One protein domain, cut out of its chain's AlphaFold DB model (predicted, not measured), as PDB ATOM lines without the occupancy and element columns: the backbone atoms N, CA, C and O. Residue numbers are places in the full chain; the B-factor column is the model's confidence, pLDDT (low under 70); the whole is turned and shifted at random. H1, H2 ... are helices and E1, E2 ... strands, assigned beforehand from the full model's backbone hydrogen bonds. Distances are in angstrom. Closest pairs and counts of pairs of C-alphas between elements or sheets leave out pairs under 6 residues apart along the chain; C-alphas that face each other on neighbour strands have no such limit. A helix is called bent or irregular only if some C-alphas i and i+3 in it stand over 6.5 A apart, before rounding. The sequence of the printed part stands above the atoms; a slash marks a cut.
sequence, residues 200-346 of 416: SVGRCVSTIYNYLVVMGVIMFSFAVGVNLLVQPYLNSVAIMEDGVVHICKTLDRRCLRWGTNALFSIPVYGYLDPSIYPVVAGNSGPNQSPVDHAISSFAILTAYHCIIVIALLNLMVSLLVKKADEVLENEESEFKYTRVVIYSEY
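Overview. This is residues 200 to 346 of the 416 residues of an uncharacterized protein of Angiostrongylus costaricensis (UniProt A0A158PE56). Two small strand hairpins, E3-E4 and E1-E2, form the head of a long rod whose shaft is two long helices, H3 and H1, side by side and running opposite ways. H2 packs across part of this shaft, and at the end away from the head H4 turns off, with residues 336 to 346 sticking out. The 147 printed residues hold four named helices and four named strands, in the order H1 E1 E2 H2 E3 E4 H3 H4; the class is mostly helix, and both two-stranded sheets are antiparallel. The whole is extended, with a radius of gyration of the C-alphas of 23.8 A and spans of 85 by 27 by 21 A.

Along the chain. E3 is residues 280 to 284 and E4 is 289 to 292; E1 is 237 to 239 and E2 is 245 to 247. H3, residues 294 to 329, measures 52.3 A, and H1, residues 200 to 233, 49.6 A from C-alpha 200 at (-33.058, -48.571, 20.351). H2 is residues 254 to 269, 20.6 A; H4, residues 331 to 346, 22.5 A, ends at C-alpha 346 at (-53.728, -39.143, 20.260). H1 is irregular, with C-alphas 229 and 232 7.0 A apart, and H2 only just, with 264 and 267 6.55 A apart.

Arrangement. In the hairpin E3 and E4, N 291 and O 282 are 3.0 A apart, within hydrogen-bond range; in the hairpin E1 and E2, N 238 and O 246 are 2.9 A apart. The closest C-alphas of E1 and E3, Ala 238 and Gly 282, are 4.4 A apart. H1 and H3 touch, closest at C-alphas Ser 200 and Val 327, 6.0 A, at a shallow tilt of 16 degrees, opposite ways. With residues 259 to 264 alone H2 touches H1, at residues 219 to 223 alone, closest at C-alphas Leu 263 and Ala 223, 6.5 A, at a steep tilt of 55 degrees. H3 and H4 meet only through their link. Every O i to N i+4 pair is within range in H3 and H4, 26 of 30 in H1 and 9 of 12 in H2.

Size, cuts and confidence. The C-alphas farthest apart, Pro 286 and Ser 344, are 86.9 A apart. The printed part has no cut and no long link. Its mean pLDDT is 70.7, with 59 residues under 70, among them 234 to 281.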
ATOM      1  N   SER A 200     -34.445 -48.263  19.983       77.12
ATOM      2  CA  SER A 200     -33.058 -48.571  20.351       77.12
ATOM      3  C   SER A 200     -32.090 -48.304  19.194       77.12
ATOM      4  O   SER A 200     -31.057 -47.659  19.376       77.12
ATOM      5  N   VAL A 201     -32.455 -48.679  17.964       80.38
ATOM      6  CA  VAL A 201     -31.649 -48.361  16.776       80.38
ATOM      7  C   VAL A 201     -31.541 -46.850  16.568       80.38
ATOM      8  O   VAL A 201     -30.440 -46.363  16.316       80.38
ATOM      9  N   GLY A 202     -32.636 -46.096  16.719       79.94
ATOM     10  CA  GLY A 202     -32.641 -44.637  16.582       79.94
ATOM     11  C   GLY A 202     -31.659 -43.936  17.526       79.94
ATOM     12  O   GLY A 202     -30.938 -43.029  17.106       79.94
ATOM     13  N   ARG A 203     -31.554 -44.404  18.774       76.69
ATOM     14  CA  ARG A 203     -30.576 -43.899  19.755       76.69
ATOM     15  C   ARG A 203     -29.134 -44.224  19.371       76.69
ATOM     16  O   ARG A 203     -28.247 -43.393  19.558       76.69
ATOM     17  N   CYS A 204     -28.901 -45.380  18.756       80.00
ATOM     18  CA  CYS A 204     -27.585 -45.758  18.248       80.00
ATOM     19  C   CYS A 204     -27.144 -44.931  17.026       80.00
ATOM     20  O   CYS A 204     -25.940 -44.812  16.799       80.00
ATOM     21  N   VAL A 205     -28.063 -44.326  16.256       82.00
ATOM     22  CA  VAL A 205     -27.728 -43.583  15.019       82.00
ATOM     23  C   VAL A 205     -26.773 -42.417  15.272       82.00
ATOM     24  O   VAL A 205     -25.825 -42.243  14.509       82.00
ATOM     25  N   SER A 206     -26.988 -41.637  16.337       77.12
ATOM     26  CA  SER A 206     -26.110 -40.499  16.667       77.12
ATOM     27  C   SER A 206     -24.669 -40.963  16.902       77.12
ATOM     28  O   SER A 206     -23.704 -40.401  16.380       77.12
ATOM     29  N   THR A 207     -24.523 -42.081  17.606       78.69
ATOM     30  CA  THR A 207     -23.227 -42.697  17.870       78.69
ATOM     31  C   THR A 207     -22.609 -43.275  16.594       78.69
ATOM     32  O   THR A 207     -21.436 -43.036  16.317       78.69
ATOM     33  N   ILE A 208     -23.410 -43.964  15.771       82.44
ATOM     34  CA  ILE A 208     -23.005 -44.477  14.452       82.44
ATOM     35  C   ILE A 208     -22.473 -43.344  13.573       82.44
ATOM     36  O   ILE A 208     -21.444 -43.521  12.927       82.44
ATOM     37  N   TYR A 209     -23.111 -42.174  13.578       83.38
ATOM     38  CA  TYR A 209     -22.642 -41.022  12.811       83.38
ATOM     39  C   TYR A 209     -21.236 -40.580  13.235       83.38
ATOM     40  O   TYR A 209     -20.352 -40.455  12.387       83.38
ATOM     41  N   ASN A 210     -20.990 -40.424  14.538       81.06
ATOM     42  CA  ASN A 210     -19.658 -40.083  15.044       81.06
ATOM     43  C   ASN A 210     -18.609 -41.140  14.651       81.06
ATOM     44  O   ASN A 210     -17.474 -40.798  14.320       81.06
ATOM     45  N   TYR A 211     -18.985 -42.421  14.601       78.62
ATOM     46  CA  TYR A 211     -18.094 -43.480  14.120       78.62
ATOM     47  C   TYR A 211     -17.848 -43.432  12.614       78.62
ATOM     48  O   TYR A 211     -16.713 -43.641  12.191       78.62
ATOM     49  N   LEU A 212     -18.860 -43.115  11.804       78.50
ATOM     50  CA  LEU A 212     -18.684 -42.899  10.366       78.50
ATOM     51  C   LEU A 212     -17.693 -41.760  10.094       78.50
ATOM     52  O   LEU A 212     -16.905 -41.850   9.153       78.50
ATOM     53  N   VAL A 213     -17.666 -40.734  10.951       82.62
ATOM     54  CA  VAL A 213     -16.658 -39.666  10.884       82.62
ATOM     55  C   VAL A 213     -15.256 -40.214  11.169       82.62
ATOM     56  O   VAL A 213     -14.352 -40.001  10.361       82.62
ATOM     57  N   VAL A 214     -15.058 -40.968  12.258       81.62
ATOM     58  CA  VAL A 214     -13.750 -41.577  12.592       81.62
ATOM     59  C   VAL A 214     -13.280 -42.542  11.495       81.62
ATOM     60  O   VAL A 214     -12.129 -42.485  11.064       81.62
ATOM     61  N   MET A 215     -14.180 -43.390  10.995       77.00
ATOM     62  CA  MET A 215     -13.936 -44.288   9.865       77.00
ATOM     63  C   MET A 215     -13.517 -43.504   8.616       77.00
ATOM     64  O   MET A 215     -12.555 -43.879   7.943       77.00
ATOM     65  N   GLY A 216     -14.195 -42.390   8.335       77.12
ATOM     66  CA  GLY A 216     -13.857 -41.493   7.237       77.12
ATOM     67  C   GLY A 216     -12.456 -40.897   7.366       77.12
ATOM     68  O   GLY A 216     -11.727 -40.849   6.375       77.12
ATOM     69  N   VAL A 217     -12.035 -40.517   8.576       82.69
ATOM     70  CA  VAL A 217     -10.679 -40.003   8.845       82.69
ATOM     71  C   VAL A 217      -9.615 -41.080   8.625       82.69
ATOM     72  O   VAL A 217      -8.623 -40.824   7.940       82.69
ATOM     73  N   ILE A 218      -9.824 -42.292   9.150       80.25
ATOM     74  CA  ILE A 218      -8.896 -43.422   8.964       80.25
ATOM     75  C   ILE A 218      -8.732 -43.718   7.473       80.25
ATOM     76  O   ILE A 218      -7.615 -43.792   6.959       80.25
ATOM     77  N   MET A 219      -9.845 -43.819   6.753       76.69
ATOM     78  CA  MET A 219      -9.840 -44.092   5.323       76.69
ATOM     79  C   MET A 219      -9.193 -42.969   4.507       76.69
ATOM     80  O   MET A 219      -8.470 -43.254   3.556       76.69
ATOM     81  N   PHE A 220      -9.370 -41.705   4.900       75.75
ATOM     82  CA  PHE A 220      -8.672 -40.579   4.281       75.75
ATOM     83  C   PHE A 220      -7.151 -40.655   4.496       75.75
ATOM     84  O   PHE A 220      -6.389 -40.477   3.547       75.75
ATOM     85  N   SER A 221      -6.696 -40.988   5.708       80.69
ATOM     86  CA  SER A 221      -5.267 -41.169   6.012       80.69
ATOM     87  C   SER A 221      -4.638 -42.283   5.170       80.69
ATOM     88  O   SER A 221      -3.553 -42.119   4.610       80.69
ATOM     89  N   PHE A 222      -5.330 -43.415   5.045       74.88
ATOM     90  CA  PHE A 222      -4.882 -44.545   4.235       74.88
ATOM     91  C   PHE A 222      -4.899 -44.242   2.728       74.88
ATOM     92  O   PHE A 222      -3.957 -44.606   2.022       74.88
ATOM     93  N   ALA A 223      -5.907 -43.511   2.248       72.94
ATOM     94  CA  ALA A 223      -5.983 -43.048   0.866       72.94
ATOM     95  C   ALA A 223      -4.791 -42.155   0.492       72.94
ATOM     96  O   ALA A 223      -4.185 -42.327  -0.567       72.94
ATOM     97  N   VAL A 224      -4.412 -41.227   1.377       75.19
ATOM     98  CA  VAL A 224      -3.200 -40.415   1.206       75.19
ATOM     99  C   VAL A 224      -1.949 -41.301   1.207       75.19
ATOM    100  O   VAL A 224      -1.090 -41.124   0.347       75.19
ATOM    101  N   GLY A 225      -1.869 -42.297   2.095       76.81
ATOM    102  CA  GLY A 225      -0.750 -43.245   2.155       76.81
ATOM    103  C   GLY A 225      -0.508 -44.016   0.850       76.81
ATOM    104  O   GLY A 225       0.631 -44.097   0.391       76.81
ATOM    105  N   VAL A 226      -1.558 -44.532   0.203       72.81
ATOM    106  CA  VAL A 226      -1.427 -45.230  -1.095       72.81
ATOM    107  C   VAL A 226      -1.069 -44.264  -2.218       72.81
ATOM    108  O   VAL A 226      -0.227 -44.589  -3.053       72.81
ATOM    109  N   ASN A 227      -1.636 -43.056  -2.213       72.81
ATOM    110  CA  ASN A 227      -1.267 -42.030  -3.186       72.81
ATOM    111  C   ASN A 227       0.227 -41.675  -3.105       72.81
ATOM    112  O   ASN A 227       0.861 -41.499  -4.143       72.81
ATOM    113  N   LEU A 228       0.808 -41.633  -1.899       76.25
ATOM    114  CA  LEU A 228       2.250 -41.439  -1.708       76.25
ATOM    115  C   LEU A 228       3.076 -42.638  -2.198       76.25
ATOM    116  O   LEU A 228       4.152 -42.447  -2.757       76.25
ATOM    117  N   LEU A 229       2.574 -43.864  -2.028       74.25
ATOM    118  CA  LEU A 229       3.261 -45.080  -2.475       74.25
ATOM    119  C   LEU A 229       3.296 -45.195  -4.006       74.25
ATOM    120  O   LEU A 229       4.308 -45.602  -4.567       74.25
ATOM    121  N   VAL A 230       2.212 -44.817  -4.687       71.56
ATOM    122  CA  VAL A 230       2.093 -44.894  -6.156       71.56
ATOM    123  C   VAL A 230       2.788 -43.714  -6.853       71.56
ATOM    124  O   VAL A 230       3.133 -43.812  -8.032       71.56
ATOM    125  N   GLN A 231       3.070 -42.622  -6.133       71.19
ATOM    126  CA  GLN A 231       3.676 -41.409  -6.688       71.19
ATOM    127  C   GLN A 231       4.978 -41.631  -7.498       71.19
ATOM    128  O   GLN A 231       5.115 -41.026  -8.562       71.19
ATOM    129  N   PRO A 232       5.928 -42.490  -7.080       75.25
ATOM    130  CA  PRO A 232       7.167 -42.732  -7.826       75.25
ATOM    131  C   PRO A 232       6.960 -43.422  -9.181       75.25
ATOM    132  O   PRO A 232       7.826 -43.334 -10.046       75.25
ATOM    133  N   TYR A 233       5.826 -44.100  -9.374       71.88
ATOM    134  CA  TYR A 233       5.490 -44.828 -10.602       71.88
ATOM    135  C   TYR A 233       4.678 -43.982 -11.593       71.88
ATOM    136  O   TYR A 233       4.267 -44.466 -12.646       71.88
ATOM    137  N   LEU A 234       4.417 -42.713 -11.272       68.44
ATOM    138  CA  LEU A 234       3.693 -41.802 -12.152       68.44
ATOM    139  C   LEU A 234       4.514 -41.463 -13.394       68.44
ATOM    140  O   LEU A 234       5.689 -41.111 -13.301       68.44
ATOM    141  N   ASN A 235       3.859 -41.482 -14.557       67.31
ATOM    142  CA  ASN A 235       4.465 -41.195 -15.859       67.31
ATOM    143  C   ASN A 235       5.584 -42.164 -16.267       67.31
ATOM    144  O   ASN A 235       6.312 -41.869 -17.216       67.31
ATOM    145  N   SER A 236       5.718 -43.314 -15.599       67.56
ATOM    146  CA  SER A 236       6.560 -44.384 -16.116       67.56
ATOM    147  C   SER A 236       6.003 -44.852 -17.463       67.56
ATOM    148  O   SER A 236       4.789 -44.962 -17.669       67.56
ATOM    149  N   VAL A 237       6.909 -45.056 -18.416       67.50
ATOM    150  CA  VAL A 237       6.585 -45.454 -19.784       67.50
ATOM    151  C   VAL A 237       7.197 -46.825 -20.026       67.50
ATOM    152  O   VAL A 237       8.412 -46.982 -19.905       67.50
ATOM    153  N   ALA A 238       6.362 -47.803 -20.370       65.31
ATOM    154  CA  ALA A 238       6.805 -49.085 -20.897       65.31
ATOM    155  C   ALA A 238       6.450 -49.169 -22.384       65.31
ATOM    156  O   ALA A 238       5.314 -48.900 -22.787       65.31
ATOM    157  N   ILE A 239       7.441 -49.510 -23.204       68.00
ATOM    158  CA  ILE A 239       7.265 -49.731 -24.642       68.00
ATOM    159  C   ILE A 239       7.170 -51.241 -24.830       68.00
ATOM    160  O   ILE A 239       8.135 -51.950 -24.544       68.00
ATOM    161  N   MET A 240       5.996 -51.716 -25.248       65.62
ATOM    162  CA  MET A 240       5.741 -53.129 -25.541       65.62
ATOM    163  C   MET A 240       6.399 -53.536 -26.867       65.62
ATOM    164  O   MET A 240       6.675 -52.684 -27.715       65.62
ATOM    165  N   GLU A 241       6.606 -54.839 -27.071       63.53
ATOM    166  CA  GLU A 241       7.214 -55.394 -28.296       63.53
ATOM    167  C   GLU A 241       6.414 -55.050 -29.575       63.53
ATOM    168  O   GLU A 241       6.994 -54.940 -30.653       63.53
ATOM    169  N   ASP A 242       5.117 -54.744 -29.441       62.78
ATOM    170  CA  ASP A 242       4.214 -54.329 -30.526       62.78
ATOM    171  C   ASP A 242       4.301 -52.826 -30.891       62.78
ATOM    172  O   ASP A 242       3.529 -52.328 -31.713       62.78
ATOM    173  N   GLY A 243       5.193 -52.058 -30.252       62.34
ATOM    174  CA  GLY A 243       5.336 -50.608 -30.455       62.34
ATOM    175  C   GLY A 243       4.259 -49.752 -29.771       62.34
ATOM    176  O   GLY A 243       4.276 -48.524 -29.882       62.34
ATOM    177  N   VAL A 244       3.335 -50.376 -29.034       63.88
ATOM    178  CA  VAL A 244       2.318 -49.686 -28.231       63.88
ATOM    179  C   VAL A 244       2.940 -49.196 -26.923       63.88
ATOM    180  O   VAL A 244       3.545 -49.956 -26.165       63.88
ATOM    181  N   VAL A 245       2.787 -47.901 -26.656       64.62
ATOM    182  CA  VAL A 245       3.341 -47.240 -25.472       64.62
ATOM    183  C   VAL A 245       2.317 -47.283 -24.337       64.62
ATOM    184  O   VAL A 245       1.313 -46.567 -24.376       64.62
ATOM    185  N   HIS A 246       2.580 -48.084 -23.302       62.97
ATOM    186  CA  HIS A 246       1.818 -48.051 -22.057       62.97
ATOM    187  C   HIS A 246       2.416 -46.992 -21.133       62.97
ATOM    188  O   HIS A 246       3.493 -47.152 -20.561       62.97
ATOM    189  N   ILE A 247       1.708 -45.871 -21.009       60.88
ATOM    190  CA  ILE A 247       2.043 -44.809 -20.061       60.88
ATOM    191  C   ILE A 247       1.222 -45.056 -18.802       60.88
ATOM    192  O   ILE A 247      -0.008 -45.124 -18.880       60.88
ATOM    193  N   CYS A 248       1.880 -45.118 -17.646       58.44
ATOM    194  CA  CYS A 248       1.216 -45.065 -16.351       58.44
ATOM    195  C   CYS A 248       0.601 -43.664 -16.157       58.44
ATOM    196  O   CYS A 248       1.212 -42.748 -15.600       58.44
ATOM    197  N   LYS A 249      -0.597 -43.454 -16.719       58.06
ATOM    198  CA  LYS A 249      -1.376 -42.217 -16.587       58.06
ATOM    199  C   LYS A 249      -2.323 -42.353 -15.405       58.06
ATOM    200  O   LYS A 249      -3.454 -42.797 -15.575       58.06
ATOM    201  N   THR A 250      -1.892 -41.931 -14.224       52.75
ATOM    202  CA  THR A 250      -2.756 -41.956 -13.028       52.75
ATOM    203  C   THR A 250      -2.814 -40.633 -12.265       52.75
ATOM    204  O   THR A 250      -3.299 -40.582 -11.142       52.75
ATOM    205  N   LEU A 251      -2.463 -39.519 -12.910       47.25
ATOM    206  CA  LEU A 251      -2.781 -38.176 -12.412       47.25
ATOM    207  C   LEU A 251      -3.682 -37.431 -13.394       47.25
ATOM    208  O   LEU A 251      -3.274 -36.473 -14.041       47.25
ATOM    209  N   ASP A 252      -4.939 -37.853 -13.494       45.78
ATOM    210  CA  ASP A 252      -5.976 -36.909 -13.904       45.78
ATOM    211  C   ASP A 252      -6.646 -36.346 -12.646       45.78
ATOM    212  O   ASP A 252      -6.819 -37.055 -11.659       45.78
ATOM    213  N   ARG A 253      -7.074 -35.083 -12.697       40.91
ATOM    214  CA  ARG A 253      -7.825 -34.313 -11.677       40.91
ATOM    215  C   ARG A 253      -9.059 -35.054 -11.140       40.91
ATOM    216  O   ARG A 253      -9.618 -34.707 -10.100       40.91
ATOM    217  N   ARG A 254      -9.464 -36.100 -11.859       45.59
ATOM    218  CA  ARG A 254     -10.417 -37.123 -11.456       45.59
ATOM    219  C   ARG A 254      -9.958 -37.908 -10.228       45.59
ATOM    220  O   ARG A 254     -10.822 -38.202  -9.442       45.59
ATOM    221  N   CYS A 255      -8.677 -38.144  -9.958       48.84
ATOM    222  CA  CYS A 255      -8.182 -39.012  -8.880       48.84
ATOM    223  C   CYS A 255      -8.313 -38.449  -7.449       48.84
ATOM    224  O   CYS A 255      -8.286 -39.221  -6.509       48.84
ATOM    225  N   LEU A 256      -8.538 -37.147  -7.221       49.00
ATOM    226  CA  LEU A 256      -8.932 -36.678  -5.874       49.00
ATOM    227  C   LEU A 256     -10.426 -36.931  -5.627       49.00
ATOM    228  O   LEU A 256     -10.813 -37.396  -4.565       49.00
ATOM    229  N   ARG A 257     -11.257 -36.675  -6.645       46.84
ATOM    230  CA  ARG A 257     -12.722 -36.841  -6.612       46.84
ATOM    231  C   ARG A 257     -13.166 -38.296  -6.820       46.84
ATOM    232  O   ARG A 257     -14.216 -38.706  -6.350       46.84
ATOM    233  N   TRP A 258     -12.356 -39.068  -7.528       48.81
ATOM    234  CA  TRP A 258     -12.418 -40.509  -7.706       48.81
ATOM    235  C   TRP A 258     -11.553 -41.189  -6.661       48.81
ATOM    236  O   TRP A 258     -11.852 -42.304  -6.342       48.81
ATOM    237  N   GLY A 259     -10.537 -40.582  -6.060       52.84
ATOM    238  CA  GLY A 259      -9.820 -41.178  -4.926       52.84
ATOM    239  C   GLY A 259     -10.719 -41.214  -3.706       52.84
ATOM    240  O   GLY A 259     -10.817 -42.241  -3.062       52.84
ATOM    241  N   THR A 260     -11.492 -40.159  -3.454       50.25
ATOM    242  CA  THR A 260     -12.562 -40.216  -2.456       50.25
ATOM    243  C   THR A 260     -13.690 -41.156  -2.886       50.25
ATOM    244  O   THR A 260     -13.988 -42.078  -2.151       50.25
ATOM    245  N   ASN A 261     -14.278 -41.045  -4.081       50.19
ATOM    246  CA  ASN A 261     -15.389 -41.945  -4.454       50.19
ATOM    247  C   ASN A 261     -14.967 -43.415  -4.681       50.19
ATOM    248  O   ASN A 261     -15.721 -44.331  -4.380       50.19
ATOM    249  N   ALA A 262     -13.763 -43.669  -5.185       52.81
ATOM    250  CA  ALA A 262     -13.220 -45.002  -5.425       52.81
ATOM    251  C   ALA A 262     -12.631 -45.585  -4.142       52.81
ATOM    252  O   ALA A 262     -12.953 -46.712  -3.824       52.81
ATOM    253  N   LEU A 263     -11.847 -44.863  -3.337       53.66
ATOM    254  CA  LEU A 263     -11.292 -45.441  -2.101       53.66
ATOM    255  C   LEU A 263     -12.316 -45.514  -0.962       53.66
ATOM    256  O   LEU A 263     -12.109 -46.293  -0.042       53.66
ATOM    257  N   PHE A 264     -13.423 -44.767  -1.013       53.72
ATOM    258  CA  PHE A 264     -14.488 -44.861  -0.005       53.72
ATOM    259  C   PHE A 264     -15.528 -45.936  -0.354       53.72
ATOM    260  O   PHE A 264     -16.009 -46.636   0.532       53.72
ATOM    261  N   SER A 265     -15.853 -46.121  -1.641       57.12
ATOM    262  CA  SER A 265     -16.871 -47.092  -2.080       57.12
ATOM    263  C   SER A 265     -16.298 -48.438  -2.543       57.12
ATOM    264  O   SER A 265     -16.966 -49.458  -2.424       57.12
ATOM    265  N   ILE A 266     -15.072 -48.497  -3.059       55.78
ATOM    266  CA  ILE A 266     -14.531 -49.728  -3.655       55.78
ATOM    267  C   ILE A 266     -13.930 -50.690  -2.601       55.78
ATOM    268  O   ILE A 266     -14.233 -51.881  -2.673       55.78
ATOM    269  N   PRO A 267     -13.161 -50.242  -1.583       54.50
ATOM    270  CA  PRO A 267     -12.636 -51.119  -0.531       54.50
ATOM    271  C   PRO A 267     -13.702 -51.655   0.424       54.50
ATOM    272  O   PRO A 267     -13.623 -52.811   0.823       54.50
ATOM    273  N   VAL A 268     -14.691 -50.830   0.787       62.00
ATOM    274  CA  VAL A 268     -15.733 -51.192   1.767       62.00
ATOM    275  C   VAL A 268     -16.696 -52.234   1.196       62.00
ATOM    276  O   VAL A 268     -17.106 -53.145   1.908       62.00
ATOM    277  N   TYR A 269     -17.023 -52.131  -0.094       67.56
ATOM    278  CA  TYR A 269     -17.957 -53.037  -0.768       67.56
ATOM    279  C   TYR A 269     -17.268 -54.123  -1.618       67.56
ATOM    280  O   TYR A 269     -17.949 -54.913  -2.265       67.56
ATOM    281  N   GLY A 270     -15.930 -54.195  -1.610       64.31
ATOM    282  CA  GLY A 270     -15.165 -55.256  -2.277       64.31
ATOM    283  C   GLY A 270     -15.055 -55.139  -3.803       64.31
ATOM    284  O   GLY A 270     -14.694 -56.105  -4.463       64.31
ATOM    285  N   TYR A 271     -15.327 -53.969  -4.382       63.72
ATOM    286  CA  TYR A 271     -15.304 -53.754  -5.837       63.72
ATOM    287  C   TYR A 271     -13.897 -53.526  -6.420       63.72
ATOM    288  O   TYR A 271     -13.773 -53.048  -7.550       63.72
ATOM    289  N   LEU A 272     -12.828 -53.769  -5.654       63.22
ATOM    290  CA  LEU A 272     -11.489 -53.356  -6.059       63.22
ATOM    291  C   LEU A 272     -10.867 -54.376  -7.005       63.22
ATOM    292  O   LEU A 272     -10.327 -55.388  -6.572       63.22
ATOM    293  N   ASP A 273     -10.930 -54.074  -8.296       63.28
ATOM    294  CA  ASP A 273     -10.210 -54.826  -9.310       63.28
ATOM    295  C   ASP A 273      -8.722 -54.413  -9.316       63.28
ATOM    296  O   ASP A 273      -8.408 -53.231  -9.512       63.28
ATOM    297  N   PRO A 274      -7.781 -55.356  -9.117       63.41
ATOM    298  CA  PRO A 274      -6.347 -55.090  -9.197       63.41
ATOM    299  C   PRO A 274      -5.882 -54.499 -10.532       63.41
ATOM    300  O   PRO A 274      -4.832 -53.860 -10.582       63.41
ATOM    301  N   SER A 275      -6.667 -54.664 -11.601       62.34
ATOM    302  CA  SER A 275      -6.379 -54.080 -12.916       62.34
ATOM    303  C   SER A 275      -6.449 -52.542 -12.946       62.34
ATOM    304  O   SER A 275      -5.937 -51.922 -13.876       62.34
ATOM    305  N   ILE A 276      -7.051 -51.914 -11.926       64.06
ATOM    306  CA  ILE A 276      -7.264 -50.460 -11.843       64.06
ATOM    307  C   ILE A 276      -5.974 -49.712 -11.454       64.06
ATOM    308  O   ILE A 276      -5.815 -48.543 -11.807       64.06
ATOM    309  N   TYR A 277      -5.032 -50.382 -10.779       63.78
ATOM    310  CA  TYR A 277      -3.741 -49.813 -10.369       63.78
ATOM    311  C   TYR A 277      -2.558 -50.640 -10.903       63.78
ATOM    312  O   TYR A 277      -1.835 -51.251 -10.117       63.78
ATOM    313  N   PRO A 278      -2.330 -50.682 -12.228       62.72
ATOM    314  CA  PRO A 278      -1.176 -51.377 -12.778       62.72
ATOM    315  C   PRO A 278       0.100 -50.581 -12.472       62.72
ATOM    316  O   PRO A 278       0.284 -49.461 -12.952       62.72
ATOM    317  N   VAL A 279       0.997 -51.150 -11.664       66.12
ATOM    318  CA  VAL A 279       2.316 -50.562 -11.393       66.12
ATOM    319  C   VAL A 279       3.272 -50.929 -12.530       66.12
ATOM    320  O   VAL A 279       3.764 -52.054 -12.607       66.12
ATOM    321  N   VAL A 280       3.539 -49.966 -13.414       66.56
ATOM    322  CA  VAL A 280       4.480 -50.116 -14.537       66.56
ATOM    323  C   VAL A 280       5.866 -49.635 -14.101       66.56
ATOM    324  O   VAL A 280       6.025 -48.469 -13.731       66.56
ATOM    325  N   ALA A 281       6.877 -50.508 -14.144       67.25
ATOM    326  CA  ALA A 281       8.248 -50.191 -13.718       67.25
ATOM    327  C   ALA A 281       9.171 -49.739 -14.868       67.25
ATOM    328  O   ALA A 281      10.297 -49.306 -14.624       67.25
ATOM    329  N   GLY A 282       8.679 -49.779 -16.111       70.31
ATOM    330  CA  GLY A 282       9.419 -49.399 -17.315       70.31
ATOM    331  C   GLY A 282      10.211 -50.558 -17.931       70.31
ATOM    332  O   GLY A 282      10.062 -51.717 -17.546       70.31
ATOM    333  N   ASN A 283      11.049 -50.244 -18.919       77.69
ATOM    334  CA  ASN A 283      11.835 -51.239 -19.653       77.69
ATOM    335  C   ASN A 283      13.192 -51.458 -18.963       77.69
ATOM    336  O   ASN A 283      13.894 -50.494 -18.663       77.69
ATOM    337  N   SER A 284      13.582 -52.713 -18.721       71.50
ATOM    338  CA  SER A 284      14.836 -53.054 -18.025       71.50
ATOM    339  C   SER A 284      15.621 -54.156 -18.742       71.50
ATOM    340  O   SER A 284      15.061 -54.966 -19.477       71.50
ATOM    341  N   GLY A 285      16.937 -54.202 -18.505       73.12
ATOM    342  CA  GLY A 285      17.851 -55.192 -19.089       73.12
ATOM    343  C   GLY A 285      18.460 -54.785 -20.446       73.12
ATOM    344  O   GLY A 285      18.113 -53.739 -20.993       73.12
ATOM    345  N   PRO A 286      19.380 -55.600 -21.006       70.25
ATOM    346  CA  PRO A 286      20.118 -55.285 -22.240       70.25
ATOM    347  C   PRO A 286      19.228 -55.123 -23.481       70.25
ATOM    348  O   PRO A 286      19.590 -54.400 -24.404       70.25
ATOM    349  N   ASN A 287      18.062 -55.778 -23.479       71.94
ATOM    350  CA  ASN A 287      17.122 -55.827 -24.601       71.94
ATOM    351  C   ASN A 287      15.929 -54.861 -24.442       71.94
ATOM    352  O   ASN A 287      15.017 -54.910 -25.256       71.94
ATOM    353  N   GLN A 288      15.910 -54.010 -23.402       71.31
ATOM    354  CA  GLN A 288      14.803 -53.083 -23.100       71.31
ATOM    355  C   GLN A 288      13.408 -53.740 -23.099       71.31
ATOM    356  O   GLN A 288      12.434 -53.127 -23.536       71.31
ATOM    357  N   SER A 289      13.287 -54.966 -22.588       71.25
ATOM    358  CA  SER A 289      11.988 -55.629 -22.441       71.25
ATOM    359  C   SER A 289      11.147 -54.949 -21.348       71.25
ATOM    360  O   SER A 289      11.719 -54.535 -20.328       71.25
ATOM    361  N   PRO A 290       9.818 -54.839 -21.518       71.56
ATOM    362  CA  PRO A 290       8.933 -54.293 -20.493       71.56
ATOM    363  C   PRO A 290       8.979 -55.168 -19.235       71.56
ATOM    364  O   PRO A 290       8.903 -56.395 -19.319       71.56
ATOM    365  N   VAL A 291       9.137 -54.544 -18.065       70.50
ATOM    366  CA  VAL A 291       9.111 -55.241 -16.775       70.50
ATOM    367  C   VAL A 291       7.894 -54.794 -15.982       70.50
ATOM    368  O   VAL A 291       7.817 -53.662 -15.500       70.50
ATOM    369  N   ASP A 292       6.973 -55.735 -15.803       68.81
ATOM    370  CA  ASP A 292       5.782 -55.557 -14.985       68.81
ATOM    371  C   ASP A 292       5.988 -56.213 -13.620       68.81
ATOM    372  O   ASP A 292       6.273 -57.409 -13.504       68.81
ATOM    373  N   HIS A 293       5.812 -55.442 -12.548       71.00
ATOM    374  CA  HIS A 293       5.843 -55.975 -11.190       71.00
ATOM    375  C   HIS A 293       4.435 -56.360 -10.726       71.00
ATOM    376  O   HIS A 293       3.896 -55.802  -9.770       71.00
ATOM    377  N   ALA A 294       3.835 -57.350 -11.394       68.44
ATOM    378  CA  ALA A 294       2.496 -57.832 -11.052       68.44
ATOM    379  C   ALA A 294       2.420 -58.263  -9.577       68.44
ATOM    380  O   ALA A 294       1.567 -57.795  -8.830       68.44
ATOM    381  N   ILE A 295       3.370 -59.087  -9.121       72.56
ATOM    382  CA  ILE A 295       3.365 -59.662  -7.767       72.56
ATOM    383  C   ILE A 295       3.416 -58.579  -6.680       72.56
ATOM    384  O   ILE A 295       2.682 -58.677  -5.697       72.56
ATOM    385  N   SER A 296       4.237 -57.534  -6.840       72.00
ATOM    386  CA  SER A 296       4.310 -56.457  -5.843       72.00
ATOM    387  C   SER A 296       3.065 -55.571  -5.874       72.00
ATOM    388  O   SER A 296       2.580 -55.184  -4.813       72.00
ATOM    389  N   SER A 297       2.504 -55.321  -7.062       69.94
ATOM    390  CA  SER A 297       1.254 -54.578  -7.237       69.94
ATOM    391  C   SER A 297       0.091 -55.264  -6.519       69.94
ATOM    392  O   SER A 297      -0.612 -54.635  -5.730       69.94
ATOM    393  N   PHE A 298      -0.071 -56.577  -6.717       74.06
ATOM    394  CA  PHE A 298      -1.082 -57.367  -6.010       74.06
ATOM    395  C   PHE A 298      -0.813 -57.405  -4.501       74.06
ATOM    396  O   PHE A 298      -1.724 -57.167  -3.717       74.06
ATOM    397  N   ALA A 299       0.430 -57.647  -4.075       76.81
ATOM    398  CA  ALA A 299       0.757 -57.785  -2.657       76.81
ATOM    399  C   ALA A 299       0.493 -56.502  -1.849       76.81
ATOM    400  O   ALA A 299      -0.081 -56.572  -0.763       76.81
ATOM    401  N   ILE A 300       0.874 -55.333  -2.375       74.00
ATOM    402  CA  ILE A 300       0.698 -54.040  -1.692       74.00
ATOM    403  C   ILE A 300      -0.789 -53.691  -1.585       74.00
ATOM    404  O   ILE A 300      -1.255 -53.270  -0.525       74.00
ATOM    405  N   LEU A 301      -1.543 -53.929  -2.656       72.69
ATOM    406  CA  LEU A 301      -2.976 -53.667  -2.711       72.69
ATOM    407  C   LEU A 301      -3.750 -54.614  -1.782       72.69
ATOM    408  O   LEU A 301      -4.538 -54.166  -0.952       72.69
ATOM    409  N   THR A 302      -3.480 -55.918  -1.837       76.56
ATOM    410  CA  THR A 302      -4.128 -56.912  -0.967       76.56
ATOM    411  C   THR A 302      -3.793 -56.691   0.508       76.56
ATOM    412  O   THR A 302      -4.691 -56.755   1.347       76.56
ATOM    413  N   ALA A 303      -2.537 -56.377   0.846       78.00
ATOM    414  CA  ALA A 303      -2.154 -56.063   2.223       78.00
ATOM    415  C   ALA A 303      -2.868 -54.803   2.738       78.00
ATOM    416  O   ALA A 303      -3.391 -54.806   3.851       78.00
ATOM    417  N   TYR A 304      -2.958 -53.757   1.909       75.69
ATOM    418  CA  TYR A 304      -3.707 -52.536   2.211       75.69
ATOM    419  C   TYR A 304      -5.190 -52.825   2.495       75.69
ATOM    420  O   TYR A 304      -5.723 -52.377   3.511       75.69
ATOM    421  N   HIS A 305      -5.838 -53.636   1.655       75.44
ATOM    422  CA  HIS A 305      -7.234 -54.032   1.854       75.44
ATOM    423  C   HIS A 305      -7.448 -54.857   3.119       75.44
ATOM    424  O   HIS A 305      -8.378 -54.572   3.869       75.44
ATOM    425  N   CYS A 306      -6.582 -55.834   3.395       79.00
ATOM    426  CA  CYS A 306      -6.668 -56.621   4.621       79.00
ATOM    427  C   CYS A 306      -6.528 -55.739   5.864       79.00
ATOM    428  O   CYS A 306      -7.342 -55.849   6.775       79.00
ATOM    429  N   ILE A 307      -5.543 -54.836   5.897       80.44
ATOM    430  CA  ILE A 307      -5.319 -53.955   7.052       80.44
ATOM    431  C   ILE A 307      -6.518 -53.031   7.269       80.44
ATOM    432  O   ILE A 307      -6.978 -52.907   8.400       80.44
ATOM    433  N   ILE A 308      -7.064 -52.430   6.210       78.44
ATOM    434  CA  ILE A 308      -8.229 -51.540   6.319       78.44
ATOM    435  C   ILE A 308      -9.471 -52.298   6.759       78.44
ATOM    436  O   ILE A 308     -10.137 -51.864   7.690       78.44
ATOM    437  N   VAL A 309      -9.792 -53.427   6.130       78.50
ATOM    438  CA  VAL A 309     -10.996 -54.193   6.471       78.50
ATOM    439  C   VAL A 309     -10.909 -54.704   7.908       78.50
ATOM    440  O   VAL A 309     -11.858 -54.533   8.667       78.50
ATOM    441  N   ILE A 310      -9.760 -55.248   8.321       82.62
ATOM    442  CA  ILE A 310      -9.558 -55.735   9.690       82.62
ATOM    443  C   ILE A 310      -9.611 -54.576  10.692       82.62
ATOM    444  O   ILE A 310     -10.310 -54.679  11.698       82.62
ATOM    445  N   ALA A 311      -8.916 -53.464  10.434       78.06
ATOM    446  CA  ALA A 311      -8.897 -52.323  11.349       78.06
ATOM    447  C   ALA A 311     -10.277 -51.657  11.477       78.06
ATOM    448  O   ALA A 311     -10.706 -51.348  12.589       78.06
ATOM    449  N   LEU A 312     -10.987 -51.463  10.360       78.06
ATOM    450  CA  LEU A 312     -12.302 -50.823  10.348       78.06
ATOM    451  C   LEU A 312     -13.382 -51.721  10.960       78.06
ATOM    452  O   LEU A 312     -14.167 -51.237  11.773       78.06
ATOM    453  N   LEU A 313     -13.414 -53.016  10.621       80.56
ATOM    454  CA  LEU A 313     -14.397 -53.943  11.186       80.56
ATOM    455  C   LEU A 313     -14.177 -54.149  12.684       80.56
ATOM    456  O   LEU A 313     -15.138 -54.061  13.446       80.56
ATOM    457  N   ASN A 314     -12.931 -54.361  13.122       83.06
ATOM    458  CA  ASN A 314     -12.646 -54.595  14.538       83.06
ATOM    459  C   ASN A 314     -12.998 -53.372  15.390       83.06
ATOM    460  O   ASN A 314     -13.633 -53.517  16.432       83.06
ATOM    461  N   LEU A 315     -12.646 -52.164  14.935       80.00
ATOM    462  CA  LEU A 315     -12.975 -50.939  15.665       80.00
ATOM    463  C   LEU A 315     -14.490 -50.676  15.684       80.00
ATOM    464  O   LEU A 315     -15.038 -50.336  16.731       80.00
ATOM    465  N   MET A 316     -15.176 -50.854  14.549       80.00
ATOM    466  CA  MET A 316     -16.615 -50.601  14.438       80.00
ATOM    467  C   MET A 316     -17.430 -51.560  15.308       80.00
ATOM    468  O   MET A 316     -18.309 -51.116  16.043       80.00
ATOM    469  N   VAL A 317     -17.136 -52.863  15.250       83.94
ATOM    470  CA  VAL A 317     -17.894 -53.877  15.994       83.94
ATOM    471  C   VAL A 317     -17.741 -53.666  17.498       83.94
ATOM    472  O   VAL A 317     -18.743 -53.650  18.207       83.94
ATOM    473  N   SER A 318     -16.525 -53.426  17.998       81.44
ATOM    474  CA  SER A 318     -16.303 -53.234  19.437       81.44
ATOM    475  C   SER A 318     -17.018 -52.002  20.002       81.44
ATOM    476  O   SER A 318     -17.514 -52.043  21.127       81.44
ATOM    477  N   LEU A 319     -17.095 -50.912  19.236       77.12
ATOM    478  CA  LEU A 319     -17.753 -49.679  19.675       77.12
ATOM    479  C   LEU A 319     -19.280 -49.754  19.546       77.12
ATOM    480  O   LEU A 319     -19.988 -49.286  20.439       77.12
ATOM    481  N   LEU A 320     -19.782 -50.378  18.475       81.56
ATOM    482  CA  LEU A 320     -21.214 -50.593  18.272       81.56
ATOM    483  C   LEU A 320     -21.789 -51.525  19.342       81.56
ATOM    484  O   LEU A 320     -22.837 -51.210  19.887       81.56
ATOM    485  N   VAL A 321     -21.105 -52.627  19.668       86.50
ATOM    486  CA  VAL A 321     -21.575 -53.595  20.675       86.50
ATOM    487  C   VAL A 321     -21.689 -52.937  22.044       86.50
ATOM    488  O   VAL A 321     -22.756 -52.983  22.641       86.50
ATOM    489  N   LYS A 322     -20.651 -52.217  22.495       85.38
ATOM    490  CA  LYS A 322     -20.695 -51.535  23.796       85.38
ATOM    491  C   LYS A 322     -21.873 -50.559  23.896       85.38
ATOM    492  O   LYS A 322     -22.532 -50.475  24.926       85.38
ATOM    493  N   LYS A 323     -22.128 -49.800  22.828       84.06
ATOM    494  CA  LYS A 323     -23.215 -48.813  22.800       84.06
ATOM    495  C   LYS A 323     -24.584 -49.454  22.630       84.06
ATOM    496  O   LYS A 323     -25.547 -48.949  23.192       84.06
ATOM    497  N   ALA A 324     -24.664 -50.557  21.895       84.94
ATOM    498  CA  ALA A 324     -25.873 -51.354  21.808       84.94
ATOM    499  C   ALA A 324     -26.242 -51.916  23.185       84.94
ATOM    500  O   ALA A 324     -27.390 -51.772  23.575       84.94
ATOM    501  N   ASP A 325     -25.283 -52.452  23.945       87.75
ATOM    502  CA  ASP A 325     -25.538 -52.986  25.289       87.75
ATOM    503  C   ASP A 325     -26.094 -51.904  26.238       87.75
ATOM    504  O   ASP A 325     -27.119 -52.125  26.881       87.75
ATOM    505  N   GLU A 326     -25.494 -50.703  26.256       83.06
ATOM    506  CA  GLU A 326     -25.975 -49.559  27.060       83.06
ATOM    507  C   GLU A 326     -27.411 -49.126  26.687       83.06
ATOM    508  O   GLU A 326     -28.206 -48.744  27.549       83.06
ATOM    509  N   VAL A 327     -27.759 -49.165  25.396       82.88
ATOM    510  CA  VAL A 327     -29.098 -48.788  24.910       82.88
ATOM    511  C   VAL A 327     -30.118 -49.900  25.171       82.88
ATOM    512  O   VAL A 327     -31.262 -49.610  25.520       82.88
ATOM    513  N   LEU A 328     -29.718 -51.165  25.031       84.06
ATOM    514  CA  LEU A 328     -30.577 -52.324  25.277       84.06
ATOM    515  C   LEU A 328     -30.983 -52.426  26.751       84.06
ATOM    516  O   LEU A 328     -32.125 -52.778  27.039       84.06
ATOM    517  N   GLU A 329     -30.104 -52.049  27.681       84.25
ATOM    518  CA  GLU A 329     -30.431 -52.027  29.113       84.25
ATOM    519  C   GLU A 329     -31.608 -51.082  29.439       84.25
ATOM    520  O   GLU A 329     -32.395 -51.350  30.348       84.25
ATOM    521  N   ASN A 330     -31.787 -50.011  28.656       75.25
ATOM    522  CA  ASN A 330     -32.844 -49.012  28.848       75.25
ATOM    523  C   ASN A 330     -34.021 -49.140  27.858       75.25
ATOM    524  O   ASN A 330     -34.969 -48.345  27.926       75.25
ATOM    525  N   GLU A 331     -34.001 -50.141  26.968       79.06
ATOM    526  CA  GLU A 331     -34.950 -50.286  25.853       79.06
ATOM    527  C   GLU A 331     -36.406 -50.315  26.333       79.06
ATOM    528  O   GLU A 331     -37.263 -49.627  25.777       79.06
ATOM    529  N   GLU A 332     -36.699 -51.076  27.391       77.44
ATOM    530  CA  GLU A 332     -38.071 -51.247  27.871       77.44
ATOM    531  C   GLU A 332     -38.651 -49.940  28.433       77.44
ATOM    532  O   GLU A 332     -39.801 -49.592  28.143       77.44
ATOM    533  N   SER A 333     -37.859 -49.190  29.210       68.38
ATOM    534  CA  SER A 333     -38.278 -47.896  29.760       68.38
ATOM    535  C   SER A 333     -38.484 -46.851  28.671       68.38
ATOM    536  O   SER A 333     -39.506 -46.163  28.678       68.38
ATOM    537  N   GLU A 334     -37.564 -46.758  27.709       68.62
ATOM    538  CA  GLU A 334     -37.678 -45.802  26.604       68.62
ATOM    539  C   GLU A 334     -38.848 -46.143  25.681       68.62
ATOM    540  O   GLU A 334     -39.585 -45.252  25.251       68.62
ATOM    541  N   PHE A 335     -39.073 -47.431  25.418       77.12
ATOM    542  CA  PHE A 335     -40.214 -47.891  24.638       77.12
ATOM    543  C   PHE A 335     -41.538 -47.527  25.313       77.12
ATOM    544  O   PHE A 335     -42.430 -46.966  24.672       77.12
ATOM    545  N   LYS A 336     -41.667 -47.800  26.617       75.75
ATOM    546  CA  LYS A 336     -42.867 -47.455  27.391       75.75
ATOM    547  C   LYS A 336     -43.099 -45.946  27.429       75.75
ATOM    548  O   LYS A 336     -44.222 -45.522  27.171       75.75
ATOM    549  N   TYR A 337     -42.055 -45.151  27.671       70.06
ATOM    550  CA  TYR A 337     -42.127 -43.688  27.654       70.06
ATOM    551  C   TYR A 337     -42.595 -43.159  26.293       70.06
ATOM    552  O   TYR A 337     -43.597 -42.452  26.211       70.06
ATOM    553  N   THR A 338     -41.937 -43.579  25.210       68.75
ATOM    554  CA  THR A 338     -42.278 -43.158  23.842       68.75
ATOM    555  C   THR A 338     -43.722 -43.524  23.502       68.75
ATOM    556  O   THR A 338     -44.452 -42.724  22.922       68.75
ATOM    557  N   ARG A 339     -44.176 -44.715  23.910       74.19
ATOM    558  CA  ARG A 339     -45.562 -45.152  23.711       74.19
ATOM    559  C   ARG A 339     -46.563 -44.257  24.443       74.19
ATOM    560  O   ARG A 339     -47.596 -43.937  23.864       74.19
ATOM    561  N   VAL A 340     -46.271 -43.852  25.680       68.25
ATOM    562  CA  VAL A 340     -47.126 -42.926  26.444       68.25
ATOM    563  C   VAL A 340     -47.176 -41.557  25.774       68.25
ATOM    564  O   VAL A 340     -48.269 -41.026  25.612       68.25
ATOM    565  N   VAL A 341     -46.040 -41.025  25.312       67.88
ATOM    566  CA  VAL A 341     -45.988 -39.744  24.585       67.88
ATOM    567  C   VAL A 341     -46.836 -39.803  23.312       67.88
ATOM    568  O   VAL A 341     -47.697 -38.950  23.103       67.88
ATOM    569  N   ILE A 342     -46.681 -40.864  22.513       70.94
ATOM    570  CA  ILE A 342     -47.503 -41.081  21.316       70.94
ATOM    571  C   ILE A 342     -48.985 -41.145  21.696       70.94
ATOM    572  O   ILE A 342     -49.813 -40.491  21.070       70.94
ATOM    573  N   TYR A 343     -49.348 -41.910  22.729       74.56
ATOM    574  CA  TYR A 343     -50.739 -42.012  23.166       74.56
ATOM    575  C   TYR A 343     -51.294 -40.688  23.690       74.56
ATOM    576  O   TYR A 343     -52.450 -40.394  23.399       74.56
ATOM    577  N   SER A 344     -50.502 -39.873  24.392       67.25
ATOM    578  CA  SER A 344     -50.940 -38.543  24.827       67.25
ATOM    579  C   SER A 344     -51.258 -37.626  23.648       67.25
ATOM    580  O   SER A 344     -52.276 -36.943  23.683       67.25
ATOM    581  N   GLU A 345     -50.489 -37.699  22.557       65.94
ATOM    582  CA  GLU A 345     -50.757 -36.927  21.337       65.94
ATOM    583  C   GLU A 345     -52.067 -37.365  20.650       65.94
ATOM    584  O   GLU A 345     -52.789 -36.549  20.082       65.94
ATOM    585  N   TYR A 346     -52.429 -38.650  20.743       68.00
ATOM    586  CA  TYR A 346     -53.728 -39.143  20.260       68.00
ATOM    587  C   TYR A 346     -54.905 -38.799  21.171       68.00
ATOM    588  O   TYR A 346     -56.044 -38.793  20.702       68.00
TER     589      TYR A 346